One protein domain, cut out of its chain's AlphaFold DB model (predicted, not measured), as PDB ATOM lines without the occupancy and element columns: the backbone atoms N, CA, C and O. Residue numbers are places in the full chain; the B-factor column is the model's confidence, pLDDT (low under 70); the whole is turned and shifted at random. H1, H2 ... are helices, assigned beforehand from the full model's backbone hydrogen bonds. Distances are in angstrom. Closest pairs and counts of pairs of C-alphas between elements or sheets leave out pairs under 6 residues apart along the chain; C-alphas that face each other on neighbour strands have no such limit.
ATOM      1  N   GLY A 350       0.785 -24.987  29.950       94.25
ATOM      2  CA  GLY A 350       1.679 -23.840  30.118       94.25
ATOM      3  C   GLY A 350       2.217 -23.722  31.547       94.25
ATOM      4  O   GLY A 350       3.422 -23.573  31.740       94.25
ATOM      5  N   ARG A 351       1.350 -23.864  32.562       90.19
ATOM      6  CA  ARG A 351       1.763 -23.834  33.979       90.19
ATOM      7  C   ARG A 351       2.683 -25.012  34.312       90.19
ATOM      8  O   ARG A 351       3.733 -24.805  34.917       90.19
ATOM      9  N   ARG A 352       2.337 -26.224  33.852       92.38
ATOM     10  CA  ARG A 352       3.165 -27.442  33.993       92.38
ATOM     11  C   ARG A 352       4.569 -27.234  33.441       92.38
ATOM     12  O   ARG A 352       5.541 -27.488  34.144       92.38
ATOM     13  N   PHE A 353       4.671 -26.728  32.213       96.00
ATOM     14  CA  PHE A 353       5.946 -26.472  31.547       96.00
ATOM     15  C   PHE A 353       6.830 -25.491  32.325       96.00
ATOM     16  O   PHE A 353       8.018 -25.754  32.492       96.00
ATOM     17  N   LEU A 354       6.267 -24.397  32.851       90.69
ATOM     18  CA  LEU A 354       7.030 -23.424  33.641       90.69
ATOM     19  C   LEU A 354       7.575 -24.043  34.938       90.69
ATOM     20  O   LEU A 354       8.757 -23.875  35.236       90.69
ATOM     21  N   VAL A 355       6.758 -24.818  35.661       88.69
ATOM     22  CA  VAL A 355       7.201 -25.549  36.865       88.69
ATOM     23  C   VAL A 355       8.311 -26.545  36.517       88.69
ATOM     24  O   VAL A 355       9.352 -26.548  37.169       88.69
ATOM     25  N   PHE A 356       8.137 -27.344  35.459       93.50
ATOM     26  CA  PHE A 356       9.142 -28.314  35.008       93.50
ATOM     27  C   PHE A 356      10.458 -27.636  34.597       93.50
ATOM     28  O   PHE A 356      11.529 -28.090  34.994       93.50
ATOM     29  N   ASN A 357      10.390 -26.519  33.867       91.00
ATOM     30  CA  ASN A 357      11.555 -25.740  33.448       91.00
ATOM     31  C   ASN A 357      12.352 -25.200  34.651       91.00
ATOM     32  O   ASN A 357      13.582 -25.297  34.666       91.00
ATOM     33  N   VAL A 358      11.667 -24.689  35.682       87.56
ATOM     34  CA  VAL A 358      12.305 -24.227  36.927       87.56
ATOM     35  C   VAL A 358      12.910 -25.397  37.706       87.56
ATOM     36  O   VAL A 358      14.098 -25.351  38.024       87.56
ATOM     37  N   PHE A 359      12.154 -26.472  37.959       89.62
ATOM     38  CA  PHE A 359      12.653 -27.648  38.687       89.62
ATOM     39  C   PHE A 359      13.876 -28.274  38.011       89.62
ATOM     40  O   PHE A 359      14.880 -28.523  38.678       89.62
ATOM     41  N   HIS A 360      13.835 -28.462  36.690       91.00
ATOM     42  CA  HIS A 360      14.961 -28.982  35.919       91.00
ATOM     43  C   HIS A 360      16.191 -28.061  36.003       91.00
ATOM     44  O   HIS A 360      17.318 -28.535  36.141       91.00
ATOM     45  N   THR A 361      15.994 -26.739  35.971       84.69
ATOM     46  CA  THR A 361      17.091 -25.770  36.130       84.69
ATOM     47  C   THR A 361      17.719 -25.861  37.524       84.69
ATOM     48  O   THR A 361      18.941 -25.924  37.638       84.69
ATOM     49  N   VAL A 362      16.907 -25.948  38.584       83.38
ATOM     50  CA  VAL A 362      17.409 -26.122  39.958       83.38
ATOM     51  C   VAL A 362      18.148 -27.456  40.111       83.38
ATOM     52  O   VAL A 362      19.237 -27.467  40.677       83.38
ATOM     53  N   LEU A 363      17.622 -28.558  39.561       87.12
ATOM     54  CA  LEU A 363      18.292 -29.866  39.555       87.12
ATOM     55  C   LEU A 363      19.650 -29.813  38.845       87.12
ATOM     56  O   LEU A 363      20.638 -30.280  39.404       87.12
ATOM     57  N   LYS A 364      19.727 -29.191  37.660       88.94
ATOM     58  CA  LYS A 364      20.983 -29.006  36.908       88.94
ATOM     59  C   LYS A 364      22.018 -28.204  37.708       88.94
ATOM     60  O   LYS A 364      23.205 -28.506  37.634       88.94
ATOM     61  N   LEU A 365      21.580 -27.214  38.491       86.81
ATOM     62  CA  LEU A 365      22.447 -26.412  39.363       86.81
ATOM     63  C   LEU A 365      22.884 -27.152  40.636       86.81
ATOM     64  O   LEU A 365      23.990 -26.924  41.121       86.81
ATOM     65  N   THR A 366      22.040 -28.019  41.206       83.81
ATOM     66  CA  THR A 366      22.373 -28.757  42.438       83.81
ATOM     67  C   THR A 366      23.077 -30.087  42.186       83.81
ATOM     68  O   THR A 366      23.714 -30.611  43.103       83.81
ATOM     69  N   GLY A 367      22.931 -30.660  40.990       88.12
ATOM     70  CA  GLY A 367      23.282 -32.051  40.708       88.12
ATOM     71  C   GLY A 367      22.638 -33.018  41.709       88.12
ATOM     72  O   GLY A 367      21.616 -32.713  42.335       88.12
ATOM     73  N   ASP A 368      23.301 -34.149  41.938       91.25
ATOM     74  CA  ASP A 368      22.830 -35.214  42.838       91.25
ATOM     75  C   ASP A 368      22.973 -34.890  44.340       91.25
ATOM     76  O   ASP A 368      22.638 -35.707  45.197       91.25
ATOM     77  N   SER A 369      23.429 -33.682  44.699       89.94
ATOM     78  CA  SER A 369      23.666 -33.286  46.100       89.94
ATOM     79  C   SER A 369      22.398 -33.221  46.970       89.94
ATOM     80  O   SER A 369      22.494 -33.161  48.197       89.94
ATOM     81  N   LYS A 370      21.203 -33.223  46.362       91.12
ATOM     82  CA  LYS A 370      19.911 -33.076  47.054       91.12
ATOM     83  C   LYS A 370      18.956 -34.238  46.733       91.12
ATOM     84  O   LYS A 370      18.001 -34.047  45.977       91.12
ATOM     85  N   PRO A 371      19.108 -35.419  47.368       92.75
ATOM     86  CA  PRO A 371      18.256 -36.583  47.097       92.75
ATOM     87  C   PRO A 371      16.765 -36.329  47.378       92.75
ATOM     88  O   PRO A 371      15.909 -36.883  46.696       92.75
ATOM     89  N   ARG A 372      16.424 -35.435  48.323       90.56
ATOM     90  CA  ARG A 372      15.029 -35.012  48.556       90.56
ATOM     91  C   ARG A 372      14.437 -34.254  47.360       90.56
ATOM     92  O   ARG A 372      13.264 -34.447  47.064       90.56
ATOM     93  N   LEU A 373      15.225 -33.415  46.682       86.38
ATOM     94  CA  LEU A 373      14.774 -32.688  45.491       86.38
ATOM     95  C   LEU A 373      14.605 -33.648  44.309       86.38
ATOM     96  O   LEU A 373      13.587 -33.589  43.628       86.38
ATOM     97  N   MET A 374      15.548 -34.579  44.128       94.25
ATOM     98  CA  MET A 374      15.422 -35.640  43.125       94.25
ATOM     99  C   MET A 374      14.178 -36.505  43.378       94.25
ATOM    100  O   MET A 374      13.437 -36.781  42.442       94.25
ATOM    101  N   LYS A 375      13.874 -36.867  44.634       93.69
ATOM    102  CA  LYS A 375      12.629 -37.579  44.959       93.69
ATOM    103  C   LYS A 375      11.385 -36.769  44.568       93.69
ATOM    104  O   LYS A 375      10.529 -37.302  43.877       93.69
ATOM    105  N   LEU A 376      11.310 -35.490  44.952       90.25
ATOM    106  CA  LEU A 376      10.185 -34.619  44.581       90.25
ATOM    107  C   LEU A 376      10.020 -34.492  43.059       90.25
ATOM    108  O   LEU A 376       8.897 -34.406  42.574       90.25
ATOM    109  N   TRP A 377      11.119 -34.512  42.304       94.19
ATOM    110  CA  TRP A 377      11.084 -34.554  40.843       94.19
ATOM    111  C   TRP A 377      10.508 -35.865  40.302       94.19
ATOM    112  O   TRP A 377       9.634 -35.820  39.441       94.19
ATOM    113  N   GLN A 378      10.934 -37.015  40.835       96.12
ATOM    114  CA  GLN A 378      10.370 -38.322  40.476       96.12
ATOM    115  C   GLN A 378       8.864 -38.391  40.791       96.12
ATOM    116  O   GLN A 378       8.071 -38.819  39.952       96.12
ATOM    117  N   ASP A 379       8.454 -37.883  41.957       91.25
ATOM    118  CA  ASP A 379       7.046 -37.779  42.348       91.25
ATOM    119  C   ASP A 379       6.269 -36.843  41.384       91.25
ATOM    120  O   ASP A 379       5.150 -37.160  40.977       91.25
ATOM    121  N   LEU A 380       6.860 -35.721  40.950       88.75
ATOM    122  CA  LEU A 380       6.250 -34.778  40.000       88.75
ATOM    123  C   LEU A 380       6.047 -35.399  38.605       88.75
ATOM    124  O   LEU A 380       4.948 -35.313  38.053       88.75
ATOM    125  N   ILE A 381       7.073 -36.041  38.031       94.94
ATOM    126  CA  ILE A 381       6.971 -36.649  36.693       94.94
ATOM    127  C   ILE A 381       6.029 -37.860  36.674       94.94
ATOM    128  O   ILE A 381       5.356 -38.084  35.667       94.94
ATOM    129  N   ALA A 382       5.925 -38.607  37.777       93.19
ATOM    130  CA  ALA A 382       5.004 -39.735  37.883       93.19
ATOM    131  C   ALA A 382       3.529 -39.294  37.882       93.19
ATOM    132  O   ALA A 382       2.692 -39.966  37.281       93.19
ATOM    133  N   ASN A 383       3.208 -38.166  38.530       89.12
ATOM    134  CA  ASN A 383       1.822 -37.752  38.766       89.12
ATOM    135  C   ASN A 383       1.278 -36.720  37.762       89.12
ATOM    136  O   ASN A 383       0.070 -36.671  37.548       89.12
ATOM    137  N   VAL A 384       2.119 -35.886  37.137       86.69
ATOM    138  CA  VAL A 384       1.636 -34.813  36.246       86.69
ATOM    139  C   VAL A 384       1.298 -35.346  34.842       86.69
ATOM    140  O   VAL A 384       2.184 -35.882  34.168       86.69
ATOM    141  N   PRO A 385       0.064 -35.153  34.324       90.31
ATOM    142  CA  PRO A 385      -0.275 -35.501  32.945       90.31
ATOM    143  C   PRO A 385       0.362 -34.529  31.944       90.31
ATOM    144  O   PRO A 385       0.255 -33.306  32.078       90.31
ATOM    145  N   THR A 386       0.996 -35.076  30.913       91.75
ATOM    146  CA  THR A 386       1.834 -34.335  29.949       91.75
ATOM    147  C   THR A 386       1.427 -34.550  28.494       91.75
ATOM    148  O   THR A 386       1.735 -33.715  27.646       91.75
ATOM    149  N   VAL A 387       0.676 -35.616  28.208       91.31
ATOM    150  CA  VAL A 387       0.238 -35.991  26.858       91.31
ATOM    151  C   VAL A 387      -0.954 -35.141  26.410       91.31
ATOM    152  O   VAL A 387      -2.034 -35.206  26.998       91.31
ATOM    153  N   SER A 397      -9.258 -21.242  12.389       82.69
ATOM    154  CA  SER A 397      -8.885 -20.171  13.316       82.69
ATOM    155  C   SER A 397      -7.366 -20.071  13.474       82.69
ATOM    156  O   SER A 397      -6.742 -20.995  13.997       82.69
ATOM    157  N   LYS A 398      -6.768 -18.923  13.119       86.00
ATOM    158  CA  LYS A 398      -5.348 -18.638  13.412       86.00
ATOM    159  C   LYS A 398      -5.037 -18.812  14.905       86.00
ATOM    160  O   LYS A 398      -4.026 -19.417  15.249       86.00
ATOM    161  N   ARG A 399      -5.952 -18.365  15.778       85.62
ATOM    162  CA  ARG A 399      -5.842 -18.495  17.237       85.62
ATOM    163  C   ARG A 399      -5.858 -19.955  17.690       85.62
ATOM    164  O   ARG A 399      -4.968 -20.354  18.430       85.62
ATOM    165  N   HIS A 400      -6.827 -20.762  17.249       83.62
ATOM    166  CA  HIS A 400      -6.865 -22.171  17.667       83.62
ATOM    167  C   HIS A 400      -5.696 -22.964  17.073       83.62
ATOM    168  O   HIS A 400      -5.217 -23.876  17.730       83.62
ATOM    169  N   ARG A 401      -5.201 -22.614  15.874       86.81
ATOM    170  CA  ARG A 401      -3.999 -23.246  15.307       86.81
ATOM    171  C   ARG A 401      -2.784 -22.942  16.175       86.81
ATOM    172  O   ARG A 401      -2.056 -23.857  16.520       86.81
ATOM    173  N   PHE A 402      -2.622 -21.683  16.578       93.38
ATOM    174  CA  PHE A 402      -1.584 -21.270  17.518       93.38
ATOM    175  C   PHE A 402      -1.697 -21.990  18.872       93.38
ATOM    176  O   PHE A 402      -0.698 -22.484  19.375       93.38
ATOM    177  N   GLN A 403      -2.898 -22.094  19.452       92.00
ATOM    178  CA  GLN A 403      -3.106 -22.777  20.738       92.00
ATOM    179  C   GLN A 403      -2.925 -24.301  20.643       92.00
ATOM    180  O   GLN A 403      -2.403 -24.906  21.576       92.00
ATOM    181  N   HIS A 404      -3.319 -24.924  19.526       90.94
ATOM    182  CA  HIS A 404      -3.109 -26.352  19.263       90.94
ATOM    183  C   HIS A 404      -1.621 -26.664  19.080       90.94
ATOM    184  O   HIS A 404      -1.107 -27.520  19.794       90.94
ATOM    185  N   GLU A 405      -0.923 -25.894  18.240       94.81
ATOM    186  CA  GLU A 405       0.533 -25.964  18.059       94.81
ATOM    187  C   GLU A 405       1.260 -25.772  19.396       94.81
ATOM    188  O   GLU A 405       2.038 -26.625  19.805       94.81
ATOM    189  N   LEU A 406       0.940 -24.706  20.138       96.50
ATOM    190  CA  LEU A 406       1.522 -24.441  21.454       96.50
ATOM    191  C   LEU A 406       1.250 -25.585  22.443       96.50
ATOM    192  O   LEU A 406       2.151 -25.970  23.176       96.50
ATOM    193  N   SER A 407       0.050 -26.172  22.450       94.81
ATOM    194  CA  SER A 407      -0.258 -27.336  23.300       94.81
ATOM    195  C   SER A 407       0.565 -28.569  22.913       94.81
ATOM    196  O   SER A 407       1.015 -29.303  23.792       94.81
ATOM    197  N   HIS A 408       0.810 -28.775  21.618       95.56
ATOM    198  CA  HIS A 408       1.634 -29.871  21.111       95.56
ATOM    199  C   HIS A 408       3.122 -29.673  21.448       95.56
ATOM    200  O   HIS A 408       3.788 -30.619  21.864       95.56
ATOM    201  N   GLN A 409       3.625 -28.438  21.345       97.69
ATOM    202  CA  GLN A 409       4.984 -28.056  21.741       97.69
ATOM    203  C   GLN A 409       5.195 -28.164  23.256       97.69
ATOM    204  O   GLN A 409       6.190 -28.727  23.699       97.69
ATOM    205  N   LEU A 410       4.233 -27.695  24.059       97.38
ATOM    206  CA  LEU A 410       4.241 -27.854  25.517       97.38
ATOM    207  C   LEU A 410       4.237 -29.331  25.918       97.38
ATOM    208  O   LEU A 410       4.989 -29.718  26.808       97.38
ATOM    209  N   SER A 411       3.420 -30.155  25.256       96.75
ATOM    210  CA  SER A 411       3.371 -31.599  25.490       96.75
ATOM    211  C   SER A 411       4.708 -32.266  25.158       96.75
ATOM    212  O   SER A 411       5.273 -32.934  26.019       96.75
ATOM    213  N   ALA A 412       5.278 -32.004  23.977       97.19
ATOM    214  CA  ALA A 412       6.588 -32.530  23.586       97.19
ATOM    215  C   ALA A 412       7.711 -32.088  24.544       97.19
ATOM    216  O   ALA A 412       8.514 -32.912  24.977       97.19
ATOM    217  N   ALA A 413       7.733 -30.814  24.946       97.50
ATOM    218  CA  ALA A 413       8.716 -30.295  25.892       97.50
ATOM    219  C   ALA A 413       8.598 -30.937  27.287       97.50
ATOM    220  O   ALA A 413       9.608 -31.225  27.933       97.50
ATOM    221  N   LEU A 414       7.370 -31.189  27.747       97.19
ATOM    222  CA  LEU A 414       7.096 -31.896  28.997       97.19
ATOM    223  C   LEU A 414       7.504 -33.376  28.935       97.19
ATOM    224  O   LEU A 414       8.066 -33.879  29.908       97.19
ATOM    225  N   GLU A 415       7.285 -34.061  27.808       97.06
ATOM    226  CA  GLU A 415       7.782 -35.426  27.594       97.06
ATOM    227  C   GLU A 415       9.319 -35.481  27.577       97.06
ATOM    228  O   GLU A 415       9.900 -36.361  28.210       97.06
ATOM    229  N   SER A 416      10.007 -34.519  26.946       97.56
ATOM    230  CA  SER A 416      11.477 -34.426  27.014       97.56
ATOM    231  C   SER A 416      11.970 -34.393  28.463       97.56
ATOM    232  O   SER A 416      12.821 -35.204  28.833       97.56
ATOM    233  N   TYR A 417      11.362 -33.545  29.302       96.75
ATOM    234  CA  TYR A 417      11.676 -33.469  30.731       96.75
ATOM    235  C   TYR A 417      11.394 -34.770  31.490       96.75
ATOM    236  O   TYR A 417      12.212 -35.174  32.317       96.75
ATOM    237  N   LYS A 418      10.281 -35.461  31.208       96.31
ATOM    238  CA  LYS A 418       9.991 -36.777  31.807       96.31
ATOM    239  C   LYS A 418      11.043 -37.827  31.470       96.31
ATOM    240  O   LYS A 418      11.396 -38.628  32.329       96.31
ATOM    241  N   ASN A 419      11.573 -37.781  30.252       96.62
ATOM    242  CA  ASN A 419      12.636 -38.667  29.784       96.62
ATOM    243  C   ASN A 419      14.034 -38.289  30.320       96.62
ATOM    244  O   ASN A 419      15.020 -38.916  29.940       96.62
ATOM    245  N   GLY A 420      14.141 -37.281  31.198       94.56
ATOM    246  CA  GLY A 420      15.407 -36.828  31.788       94.56
ATOM    247  C   GLY A 420      16.234 -35.892  30.897       94.56
ATOM    248  O   GLY A 420      17.354 -35.545  31.265       94.56
ATOM    249  N   SER A 421      15.690 -35.465  29.756       96.19
ATOM    250  CA  SER A 421      16.306 -34.507  28.833       96.19
ATOM    251  C   SER A 421      15.708 -33.110  29.020       96.19
ATOM    252  O   SER A 421      14.573 -32.973  29.462       96.19
ATOM    253  N   SER A 422      16.405 -32.048  28.612       95.44
ATOM    254  CA  SER A 422      15.740 -30.757  28.387       95.44
ATOM    255  C   SER A 422      15.381 -30.588  26.910       95.44
ATOM    256  O   SER A 422      16.113 -31.089  26.054       95.44
ATOM    257  N   PRO A 423      14.319 -29.833  26.581       97.50
ATOM    258  CA  PRO A 423      14.225 -29.190  25.274       97.50
ATOM    259  C   PRO A 423      15.441 -28.272  25.057       97.50
ATOM    260  O   PRO A 423      16.138 -27.908  26.015       97.50
ATOM    261  N   SER A 424      15.693 -27.890  23.809       96.62
ATOM    262  CA  SER A 424      16.731 -26.911  23.476       96.62
ATOM    263  C   SER A 424      16.405 -25.522  24.041       96.62
ATOM    264  O   SER A 424      15.252 -25.199  24.341       96.62
ATOM    265  N   GLU A 425      17.428 -24.682  24.204       91.88
ATOM    266  CA  GLU A 425      17.253 -23.325  24.739       91.88
ATOM    267  C   GLU A 425      16.375 -22.466  23.807       91.88
ATOM    268  O   GLU A 425      15.494 -21.754  24.292       91.88
ATOM    269  N   ASP A 426      16.518 -22.638  22.488       94.50
ATOM    270  CA  ASP A 426      15.674 -22.007  21.469       94.50
ATOM    271  C   ASP A 426      14.201 -22.443  21.566       94.50
ATOM    272  O   ASP A 426      13.308 -21.597  21.525       94.50
ATOM    273  N   GLU A 427      13.919 -23.740  21.761       97.44
ATOM    274  CA  GLU A 427      12.549 -24.242  21.970       97.44
ATOM    275  C   GLU A 427      11.932 -23.698  23.264       97.44
ATOM    276  O   GLU A 427      10.778 -23.269  23.270       97.44
ATOM    277  N   ILE A 428      12.691 -23.674  24.368       94.19
ATOM    278  CA  ILE A 428      12.227 -23.118  25.649       94.19
ATOM    279  C   ILE A 428      11.853 -21.641  25.479       94.19
ATOM    280  O   ILE A 428      10.828 -21.189  25.999       94.19
ATOM    281  N   LEU A 429      12.679 -20.890  24.754       94.38
ATOM    282  CA  LEU A 429      12.517 -19.464  24.511       94.38
ATOM    283  C   LEU A 429      11.358 -19.167  23.541       94.38
ATOM    284  O   LEU A 429      10.570 -18.257  23.806       94.38
ATOM    285  N   ASP A 430      11.171 -19.959  22.483       96.81
ATOM    286  CA  ASP A 430      10.005 -19.875  21.592       96.81
ATOM    287  C   ASP A 430       8.692 -20.212  22.323       96.81
ATOM    288  O   ASP A 430       7.732 -19.439  22.258       96.81
ATOM    289  N   ILE A 431       8.659 -21.288  23.119       97.69
ATOM    290  CA  ILE A 431       7.492 -21.645  23.944       97.69
ATOM    291  C   ILE A 431       7.162 -20.518  24.935       97.69
ATOM    292  O   ILE A 431       6.004 -20.110  25.032       97.69
ATOM    293  N   LYS A 432       8.154 -19.950  25.637       94.25
ATOM    294  CA  LYS A 432       7.931 -18.817  26.558       94.25
ATOM    295  C   LYS A 432       7.413 -17.575  25.833       94.25
ATOM    296  O   LYS A 432       6.445 -16.969  26.290       94.25
ATOM    297  N   ARG A 433       7.963 -17.233  24.664       96.44
ATOM    298  CA  ARG A 433       7.441 -16.147  23.812       96.44
ATOM    299  C   ARG A 433       5.989 -16.396  23.411       96.44
ATOM    300  O   ARG A 433       5.168 -15.484  23.501       96.44
ATOM    301  N   LYS A 434       5.639 -17.628  23.036       97.12
ATOM    302  CA  LYS A 434       4.262 -18.032  22.712       97.12
ATOM    303  C   LYS A 434       3.319 -18.013  23.919       97.12
ATOM    304  O   LYS A 434       2.135 -17.717  23.749       97.12
ATOM    305  N   LEU A 435       3.818 -18.263  25.128       95.50
ATOM    306  CA  LEU A 435       3.049 -18.134  26.369       95.50
ATOM    307  C   LEU A 435       2.810 -16.672  26.770       95.50
ATOM    308  O   LEU A 435       1.688 -16.351  27.144       95.50
ATOM    309  N   PHE A 436       3.816 -15.793  26.687       93.50
ATOM    310  CA  PHE A 436       3.759 -14.465  27.321       93.50
ATOM    311  C   PHE A 436       3.619 -13.268  26.372       93.50
ATOM    312  O   PHE A 436       3.076 -12.244  26.797       93.50
ATOM    313  N   CYS A 437       4.125 -13.358  25.138       95.62
ATOM    314  CA  CYS A 437       4.417 -12.194  24.287       95.62
ATOM    315  C   CYS A 437       3.587 -12.112  22.992       95.62
ATOM    316  O   CYS A 437       3.649 -11.093  22.305       95.62
ATOM    317  N   MET A 438       2.835 -13.153  22.625       96.19
ATOM    318  CA  MET A 438       2.112 -13.226  21.347       96.19
ATOM    319  C   MET A 438       0.645 -12.785  21.483       96.19
ATOM    320  O   MET A 438      -0.001 -13.008  22.502       96.19
ATOM    321  N   GLU A 439       0.056 -12.244  20.411       95.12
ATOM    322  CA  GLU A 439      -1.367 -11.839  20.379       95.12
ATOM    323  C   GLU A 439      -2.328 -12.998  20.734       95.12
ATOM    324  O   GLU A 439      -3.377 -12.813  21.358       95.12
ATOM    325  N   PHE A 440      -1.961 -14.224  20.350       95.00
ATOM    326  CA  PHE A 440      -2.761 -15.430  20.571       95.00
ATOM    327  C   PHE A 440      -2.375 -16.216  21.831       95.00
ATOM    328  O   PHE A 440      -2.929 -17.298  22.049       95.00
ATOM    329  N   SER A 441      -1.495 -15.670  22.677       94.81
ATOM    330  CA  SER A 441      -1.132 -16.257  23.968       94.81
ATOM    331  C   SER A 441      -2.366 -16.572  24.842       94.81
ATOM    332  O   SER A 441      -3.403 -15.891  24.748       94.81
ATOM    333  N   PRO A 442      -2.303 -17.613  25.698       92.12
ATOM    334  CA  PRO A 442      -3.390 -17.929  26.622       92.12
ATOM    335  C   PRO A 442      -3.621 -16.791  27.628       92.12
ATOM    336  O   PRO A 442      -2.690 -16.091  28.029       92.12
ATOM    337  N   ARG A 443      -4.875 -16.574  28.041       88.75
ATOM    338  CA  ARG A 443      -5.249 -15.348  28.763       88.75
ATOM    339  C   ARG A 443      -4.628 -15.261  30.150       88.75
ATOM    340  O   ARG A 443      -4.331 -14.152  30.590       88.75
ATOM    341  N   CYS A 444      -4.429 -16.385  30.838       87.88
ATOM    342  CA  CYS A 444      -3.806 -16.373  32.162       87.88
ATOM    343  C   CYS A 444      -2.365 -15.828  32.148       87.88
ATOM    344  O   CYS A 444      -1.950 -15.213  33.127       87.88
ATOM    345  N   PHE A 445      -1.640 -15.983  31.034       91.19
ATOM    346  CA  PHE A 445      -0.261 -15.511  30.857       91.19
ATOM    347  C   PHE A 445      -0.165 -14.076  30.320       91.19
ATOM    348  O   PHE A 445       0.878 -13.438  30.424       91.19
ATOM    349  N   LEU A 446      -1.269 -13.517  29.814       93.38
ATOM    350  CA  LEU A 446      -1.377 -12.103  29.432       93.38
ATOM    351  C   LEU A 446      -1.698 -11.170  30.618       93.38
ATOM    352  O   LEU A 446      -1.802  -9.961  30.433       93.38
ATOM    353  N   ARG A 447      -1.844 -11.708  31.838       88.31
ATOM    354  CA  ARG A 447      -2.029 -10.922  33.072       88.31
ATOM    355  C   ARG A 447      -0.771 -10.137  33.442       88.31
ATOM    356  O   ARG A 447       0.340 -10.553  33.115       88.31
ATOM    357  N   GLU A 448      -0.954  -9.039  34.172       90.88
ATOM    358  CA  GLU A 448       0.109  -8.097  34.560       90.88
ATOM    359  C   GLU A 448       1.235  -8.728  35.390       90.88
ATOM    360  O   GLU A 448       2.384  -8.324  35.245       90.88
ATOM    361  N   SER A 449       0.949  -9.792  36.148       84.00
ATOM    362  CA  SER A 449       1.943 -10.610  36.865       84.00
ATOM    363  C   SER A 449       3.053 -11.179  35.966       84.00
ATOM    364  O   SER A 449       4.128 -11.517  36.445       84.00
ATOM    365  N   TRP A 450       2.813 -11.271  34.655       88.88
ATOM    366  CA  TRP A 450       3.776 -11.741  33.654       88.88
ATOM    367  C   TRP A 450       4.384 -10.597  32.823       88.88
ATOM    368  O   TRP A 450       4.965 -10.841  31.767       88.88
ATOM    369  N   ASN A 451       4.231  -9.335  33.252       88.75
ATOM    370  CA  ASN A 451       4.798  -8.188  32.536       88.75
ATOM    371  C   ASN A 451       6.330  -8.182  32.544       88.75
ATOM    372  O   ASN A 451       6.892  -7.780  31.530       88.75
ATOM    373  N   LEU A 452       6.983  -8.672  33.608       83.94
ATOM    374  CA  LEU A 452       8.449  -8.776  33.671       83.94
ATOM    375  C   LEU A 452       8.985  -9.636  32.513       83.94
ATOM    376  O   LEU A 452       9.701  -9.123  31.666       83.94
ATOM    377  N   TRP A 453       8.466 -10.855  32.329       86.12
ATOM    378  CA  TRP A 453       8.810 -11.724  31.187       86.12
ATOM    379  C   TRP A 453       8.618 -11.064  29.806       86.12
ATOM    380  O   TRP A 453       9.349 -11.359  28.859       86.12
ATOM    381  N   ARG A 454       7.621 -10.176  29.662       94.12
ATOM    382  CA  ARG A 454       7.401  -9.390  28.432       94.12
ATOM    383  C   ARG A 454       8.364  -8.215  28.290       94.12
ATOM    384  O   ARG A 454       8.563  -7.754  27.169       94.12
ATOM    385  N   GLN A 455       8.873  -7.679  29.391       89.44
ATOM    386  CA  GLN A 455       9.900  -6.649  29.403       89.44
ATOM    387  C   GLN A 455      11.258  -7.269  29.063       89.44
ATOM    388  O   GLN A 455      11.882  -6.806  28.112       89.44
ATOM    389  N   ASP A 456      11.615  -8.393  29.686       82.81
ATOM    390  CA  ASP A 456      12.835  -9.160  29.399       82.81
ATOM    391  C   ASP A 456      12.962  -9.486  27.896       82.81
ATOM    392  O   ASP A 456      13.996  -9.228  27.281       82.81
ATOM    393  N   ASP A 457      11.892  -9.983  27.252       91.31
ATOM    394  CA  ASP A 457      11.916 -10.282  25.807       91.31
ATOM    395  C   ASP A 457      12.040  -9.022  24.929       91.31
ATOM    396  O   ASP A 457      12.585  -9.094  23.827       91.31
ATOM    397  N   LYS A 458      11.550  -7.862  25.385       91.69
ATOM    398  CA  LYS A 458      11.719  -6.587  24.666       91.69
ATOM    399  C   LYS A 458      13.141  -6.063  24.796       91.69
ATOM    400  O   LYS A 458      13.706  -5.638  23.794       91.69
TER     401      LYS A 458
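This is residues 350 to 387 and 397 to 458 of the 464 residues of an uncharacterized protein of Eimeria mitis (UniProt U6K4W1). Look first for the longest helix, H3; H1 and H4 pack on it as a bundle, not tightly closed. H2 folds back on H1, and H6 packs on H4's end. The printed part has 100 residues, with six named helices in order H1 to H6 that hold 81 of them and no named strand; its class is all helix, and it is compact, with a radius of gyration of the C-alphas of 14.5 A and spans of 44 by 28 by 22 A.

Find C-alpha 398 at (-5.348, -18.638, 13.412); H3, residues 398 to 418, runs 30.0 A. H1, 350 to 369, covers 28.8 A with a kink of 52 degrees near 363. H2 is 371 to 383, H4 425 to 436, H5 443 to 446; H6, 448 to 458, ends at (11.719, -6.587, 24.666).

H3 touches H1 (C-alphas 353 and 414, 6.1 A) and H4, its hairpin partner (406 and 431, 7.0 A). H1 and H2 form a hairpin (363 and 374, 7.4 A). H4 touches H6 (436 and 454, 6.3 A). O i to N i+4 pairs are within hydrogen-bond range throughout H2, H3 and H4, in 14 of 16 in H1 and 5 of 7 in H6.

Residues 388 to 396 are cut out, a 22.7 A gap; no printed residue is under 70.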